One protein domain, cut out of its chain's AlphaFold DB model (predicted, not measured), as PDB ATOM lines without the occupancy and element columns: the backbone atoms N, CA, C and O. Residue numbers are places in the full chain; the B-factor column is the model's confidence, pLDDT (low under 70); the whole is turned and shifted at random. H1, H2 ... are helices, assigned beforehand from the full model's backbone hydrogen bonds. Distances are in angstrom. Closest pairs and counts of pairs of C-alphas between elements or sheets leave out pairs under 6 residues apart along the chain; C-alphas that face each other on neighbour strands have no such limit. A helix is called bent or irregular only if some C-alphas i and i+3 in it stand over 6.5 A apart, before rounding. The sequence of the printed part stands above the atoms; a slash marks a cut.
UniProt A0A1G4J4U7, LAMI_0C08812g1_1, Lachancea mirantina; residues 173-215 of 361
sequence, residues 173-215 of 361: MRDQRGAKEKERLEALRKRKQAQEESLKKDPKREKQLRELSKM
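This is residues 173 to 215 of the 361 residues of the protein "LAMI_0C08812g1_1" of Lachancea mirantina (UniProt A0A1G4J4U7). One long straight helix, H1, makes the length of this domain, and a shorter helix, H2, turns off sharply from its last residues, so that the two meet near their ends as an L with one long and one short arm. Nothing folds back on either arm, and there is no core. The printed part has 43 residues with two named helices, H1 then H2, and no named strand; the class is all helix. The whole is extended, with a radius of gyration of the C-alphas of 17.3 A, and the C-alphas span 54 by 17 by 6 A along their three main axes.

The longest helix, H1, holds residues 173 to 201 and measures 42.1 A from first to last C-alpha. It begins at C-alpha 173 at (7.043, -62.430, 37.426) and ends at C-alpha 201 at (39.526, -86.750, 48.815). H2 holds residues 203 to 215 and measures 18.3 A, ending at C-alpha 215 at (57.825, -83.432, 36.922). Neither helix is bent or irregular.

H1 and H2 are close but not clearly touching, with 2 pairs of C-alphas within 8 A. Their closest C-alphas are those of Lys 200 and Glu 206, 7.0 A apart. Their lines stand about perpendicular, at 78 degrees, and their centres are 29.1 A apart. In both H1 and H2, every O i to N i+4 pair is within hydrogen-bond range.

The two C-alphas farthest apart, those of Met 173 and Met 215, are 55.0 A apart. Residues 173 to 215 stand free, with no C-alpha 8 or more residues apart along the chain within 10 A. The printed part has no cut. The link from H1 to H2 is tight, with one residue, Asp 202, between them. The mean pLDDT of the printed part is 85.9, and no printed residue is under 70.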
ATOM      1  N   MET A 173       6.714 -61.391  38.413       86.62
ATOM      2  CA  MET A 173       7.043 -62.430  37.426       86.62
ATOM      3  C   MET A 173       8.526 -62.420  37.033       86.62
ATOM      4  O   MET A 173       9.066 -63.477  36.715       86.62
ATOM      5  N   ARG A 174       9.182 -61.253  37.029       91.44
ATOM      6  CA  ARG A 174      10.634 -61.146  36.819       91.44
ATOM      7  C   ARG A 174      11.387 -61.679  38.030       91.44
ATOM      8  O   ARG A 174      12.253 -62.528  37.848       91.44
ATOM      9  N   ASP A 175      10.980 -61.287  39.231       92.50
ATOM     10  CA  ASP A 175      11.594 -61.745  40.478       92.50
ATOM     11  C   ASP A 175      11.458 -63.260  40.644       92.50
ATOM     12  O   ASP A 175      12.422 -63.939  40.982       92.50
ATOM     13  N   GLN A 176      10.290 -63.827  40.322       90.88
ATOM     14  CA  GLN A 176      10.073 -65.273  40.388       90.88
ATOM     15  C   GLN A 176      10.944 -66.044  39.382       90.88
ATOM     16  O   GLN A 176      11.410 -67.140  39.692       90.88
ATOM     17  N   ARG A 177      11.178 -65.496  38.182       90.94
ATOM     18  CA  ARG A 177      12.097 -66.106  37.204       90.94
ATOM     19  C   ARG A 177      13.546 -65.994  37.664       90.94
ATOM     20  O   ARG A 177      14.250 -66.997  37.628       90.94
ATOM     21  N   GLY A 178      13.951 -64.821  38.149       92.56
ATOM     22  CA  GLY A 178      15.294 -64.592  38.677       92.56
ATOM     23  C   GLY A 178      15.604 -65.473  39.887       92.56
ATOM     24  O   GLY A 178      16.684 -66.045  39.962       92.56
ATOM     25  N   ALA A 179      14.641 -65.668  40.792       92.81
ATOM     26  CA  ALA A 179      14.791 -66.563  41.937       92.81
ATOM     27  C   ALA A 179      14.987 -68.025  41.506       92.81
ATOM     28  O   ALA A 179      15.903 -68.679  41.994       92.81
ATOM     29  N   LYS A 180      14.193 -68.516  40.541       91.31
ATOM     30  CA  LYS A 180      14.345 -69.876  39.993       91.31
ATOM     31  C   LYS A 180      15.674 -70.073  39.264       91.31
ATOM     32  O   LYS A 180      16.294 -71.125  39.375       91.31
ATOM     33  N   GLU A 181      16.117 -69.075  38.504       90.50
ATOM     34  CA  GLU A 181      17.411 -69.127  37.821       90.50
ATOM     35  C   GLU A 181      18.570 -69.114  38.820       90.50
ATOM     36  O   GLU A 181      19.510 -69.899  38.689       90.50
ATOM     37  N   LYS A 182      18.472 -68.290  39.866       93.94
ATOM     38  CA  LYS A 182      19.457 -68.245  40.944       93.94
ATOM     39  C   LYS A 182      19.526 -69.569  41.705       93.94
ATOM     40  O   LYS A 182      20.623 -70.065  41.933       93.94
ATOM     41  N   GLU A 183      18.384 -70.175  42.023       91.62
ATOM     42  CA  GLU A 183      18.318 -71.495  42.662       91.62
ATOM     43  C   GLU A 183      18.973 -72.575  41.788       91.62
ATOM     44  O   GLU A 183      19.799 -73.351  42.271       91.62
ATOM     45  N   ARG A 184      18.697 -72.568  40.476       89.62
ATOM     46  CA  ARG A 184      19.350 -73.472  39.521       89.62
ATOM     47  C   ARG A 184      20.868 -73.277  39.501       89.62
ATOM     48  O   ARG A 184      21.606 -74.259  39.501       89.62
ATOM     49  N   LEU A 185      21.342 -72.031  39.484       89.19
ATOM     50  CA  LEU A 185      22.774 -71.714  39.491       89.19
ATOM     51  C   LEU A 185      23.449 -72.117  40.806       89.19
ATOM     52  O   LEU A 185      24.559 -72.650  40.782       89.19
ATOM     53  N   GLU A 186      22.793 -71.908  41.947       93.62
ATOM     54  CA  GLU A 186      23.298 -72.322  43.258       93.62
ATOM     55  C   GLU A 186      23.360 -73.850  43.386       93.62
ATOM     56  O   GLU A 186      24.367 -74.373  43.867       93.62
ATOM     57  N   ALA A 187      22.355 -74.578  42.890       87.69
ATOM     58  CA  ALA A 187      22.380 -76.040  42.827       87.69
ATOM     59  C   ALA A 187      23.532 -76.551  41.944       87.69
ATOM     60  O   ALA A 187      24.273 -77.457  42.331       87.69
ATOM     61  N   LEU A 188      23.750 -75.917  40.789       86.31
ATOM     62  CA  LEU A 188      24.831 -76.272  39.867       86.31
ATOM     63  C   LEU A 188      26.213 -75.963  40.468       86.31
ATOM     64  O   LEU A 188      27.145 -76.757  40.331       86.31
ATOM     65  N   ARG A 189      26.338 -74.851  41.203       92.50
ATOM     66  CA  ARG A 189      27.552 -74.507  41.956       92.50
ATOM     67  C   ARG A 189      27.824 -75.510  43.075       92.50
ATOM     68  O   ARG A 189      28.964 -75.950  43.200       92.50
ATOM     69  N   LYS A 190      26.799 -75.914  43.834       93.25
ATOM     70  CA  LYS A 190      26.919 -76.958  44.863       93.25
ATOM     71  C   LYS A 190      27.361 -78.293  44.265       93.25
ATOM     72  O   LYS A 190      28.250 -78.924  44.824       93.25
ATOM     73  N   ARG A 191      26.823 -78.691  43.104       83.00
ATOM     74  CA  ARG A 191      27.243 -79.920  42.403       83.00
ATOM     75  C   ARG A 191      28.713 -79.867  41.987       83.00
ATOM     76  O   ARG A 191      29.437 -80.829  42.220       83.00
ATOM     77  N   LYS A 192      29.171 -78.739  41.429       88.06
ATOM     78  CA  LYS A 192      30.588 -78.553  41.072       88.06
ATOM     79  C   LYS A 192      31.504 -78.616  42.292       88.06
ATOM     80  O   LYS A 192      32.530 -79.279  42.234       88.06
ATOM     81  N   GLN A 193      31.119 -77.971  43.392       88.62
ATOM     82  CA  GLN A 193      31.895 -78.004  44.634       88.62
ATOM     83  C   GLN A 193      31.939 -79.410  45.242       88.62
ATOM     84  O   GLN A 193      33.012 -79.863  45.613       88.62
ATOM     85  N   ALA A 194      30.816 -80.135  45.266       85.88
ATOM     86  CA  ALA A 194      30.772 -81.511  45.760       85.88
ATOM     87  C   ALA A 194      31.647 -82.460  44.923       85.88
ATOM     88  O   ALA A 194      32.337 -83.305  45.489       85.88
ATOM     89  N   GLN A 195      31.666 -82.292  43.595       80.62
ATOM     90  CA  GLN A 195      32.582 -83.027  42.717       80.62
ATOM     91  C   GLN A 195      34.043 -82.650  42.977       80.62
ATOM     92  O   GLN A 195      34.900 -83.518  43.066       80.62
ATOM     93  N   GLU A 196      34.359 -81.368  43.131       81.56
ATOM     94  CA  GLU A 196      35.732 -80.952  43.427       81.56
ATOM     95  C   GLU A 196      36.205 -81.489  44.789       81.56
ATOM     96  O   GLU A 196      37.338 -81.946  44.919       81.56
ATOM     97  N   GLU A 197      35.331 -81.497  45.796       82.69
ATOM     98  CA  GLU A 197      35.613 -82.077  47.109       82.69
ATOM     99  C   GLU A 197      35.770 -83.598  47.070       82.69
ATOM    100  O   GLU A 197      36.635 -84.119  47.772       82.69
ATOM    101  N   SER A 198      34.978 -84.323  46.270       76.31
ATOM    102  CA  SER A 198      35.172 -85.770  46.109       76.31
ATOM    103  C   SER A 198      36.507 -86.062  45.431       76.31
ATOM    104  O   SER A 198      37.258 -86.906  45.903       76.31
ATOM    105  N   LEU A 199      36.859 -85.285  44.406       72.19
ATOM    106  CA  LEU A 199      38.119 -85.444  43.682       72.19
ATOM    107  C   LEU A 199      39.349 -85.051  44.519       72.19
ATOM    108  O   LEU A 199      40.424 -85.602  44.303       72.19
ATOM    109  N   LYS A 200      39.209 -84.126  45.479       76.19
ATOM    110  CA  LYS A 200      40.269 -83.788  46.450       76.19
ATOM    111  C   LYS A 200      40.467 -84.856  47.526       76.19
ATOM    112  O   LYS A 200      41.534 -84.906  48.123       76.19
ATOM    113  N   LYS A 201      39.453 -85.682  47.802       78.12
ATOM    114  CA  LYS A 201      39.526 -86.750  48.815       78.12
ATOM    115  C   LYS A 201      40.176 -88.029  48.292       78.12
ATOM    116  O   LYS A 201      40.501 -88.890  49.105       78.12
ATOM    117  N   ASP A 202      40.381 -88.156  46.982       77.31
ATOM    118  CA  ASP A 202      40.989 -89.342  46.387       77.31
ATOM    119  C   ASP A 202      42.526 -89.314  46.517       77.31
ATOM    120  O   ASP A 202      43.205 -88.587  45.781       77.31
ATOM    121  N   PRO A 203      43.132 -90.157  47.381       80.31
ATOM    122  CA  PRO A 203      44.574 -90.123  47.653       80.31
ATOM    123  C   PRO A 203      45.414 -90.567  46.448       80.31
ATOM    124  O   PRO A 203      46.606 -90.272  46.363       80.31
ATOM    125  N   LYS A 204      44.813 -91.302  45.502       82.38
ATOM    126  CA  LYS A 204      45.460 -91.699  44.243       82.38
ATOM    127  C   LYS A 204      45.649 -90.501  43.316       82.38
ATOM    128  O   LYS A 204      46.716 -90.353  42.728       82.38
ATOM    129  N   ARG A 205      44.646 -89.625  43.236       78.94
ATOM    130  CA  ARG A 205      44.700 -88.426  42.404       78.94
ATOM    131  C   ARG A 205      45.630 -87.378  42.996       78.94
ATOM    132  O   ARG A 205      46.365 -86.748  42.250       78.94
ATOM    133  N   GLU A 206      45.654 -87.222  44.319       83.50
ATOM    134  CA  GLU A 206      46.624 -86.343  44.984       83.50
ATOM    135  C   GLU A 206      48.067 -86.771  44.677       83.50
ATOM    136  O   GLU A 206      48.907 -85.931  44.367       83.50
ATOM    137  N   LYS A 207      48.346 -88.083  44.670       85.06
ATOM    138  CA  LYS A 207      49.650 -88.615  44.248       85.06
ATOM    139  C   LYS A 207      49.959 -88.310  42.784       85.06
ATOM    140  O   LYS A 207      51.062 -87.860  42.517       85.06
ATOM    141  N   GLN A 208      49.001 -88.493  41.874       84.38
ATOM    142  CA  GLN A 208      49.173 -88.148  40.456       84.38
ATOM    143  C   GLN A 208      49.415 -86.647  40.257       84.38
ATOM    144  O   GLN A 208      50.301 -86.264  39.503       84.38
ATOM    145  N   LEU A 209      48.667 -85.785  40.954       82.50
ATOM    146  CA  LEU A 209      48.870 -84.337  40.892       82.50
ATOM    147  C   LEU A 209      50.247 -83.954  41.433       82.50
ATOM    148  O   LEU A 209      50.923 -83.133  40.829       82.50
ATOM    149  N   ARG A 210      50.671 -84.565  42.542       84.69
ATOM    150  CA  ARG A 210      51.986 -84.326  43.142       84.69
ATOM    151  C   ARG A 210      53.124 -84.847  42.268       84.69
ATOM    152  O   ARG A 210      54.170 -84.216  42.214       84.69
ATOM    153  N   GLU A 211      52.929 -85.975  41.594       86.62
ATOM    154  CA  GLU A 211      53.874 -86.528  40.623       86.62
ATOM    155  C   GLU A 211      54.005 -85.610  39.404       86.62
ATOM    156  O   GLU A 211      55.123 -85.282  39.021       86.62
ATOM    157  N   LEU A 212      52.887 -85.107  38.868       84.50
ATOM    158  CA  LEU A 212      52.899 -84.107  37.799       84.50
ATOM    159  C   LEU A 212      53.578 -82.812  38.254       84.50
ATOM    160  O   LEU A 212      54.478 -82.346  37.571       84.50
ATOM    161  N   SER A 213      53.213 -82.258  39.415       86.25
ATOM    162  CA  SER A 213      53.882 -81.074  39.976       86.25
ATOM    163  C   SER A 213      55.384 -81.297  40.124       86.25
ATOM    164  O   SER A 213      56.158 -80.438  39.721       86.25
ATOM    165  N   LYS A 214      55.801 -82.476  40.596       86.75
ATOM    166  CA  LYS A 214      57.215 -82.831  40.697       86.75
ATOM    167  C   LYS A 214      57.901 -82.867  39.326       86.75
ATOM    168  O   LYS A 214      58.996 -82.345  39.213       86.75
ATOM    169  N   MET A 215      57.264 -83.411  38.286       80.00
ATOM    170  CA  MET A 215      57.825 -83.432  36.922       80.00
ATOM    171  C   MET A 215      58.015 -82.034  36.313       80.00
ATOM    172  O   MET A 215      58.842 -81.883  35.422       80.00
TER     173      MET A 215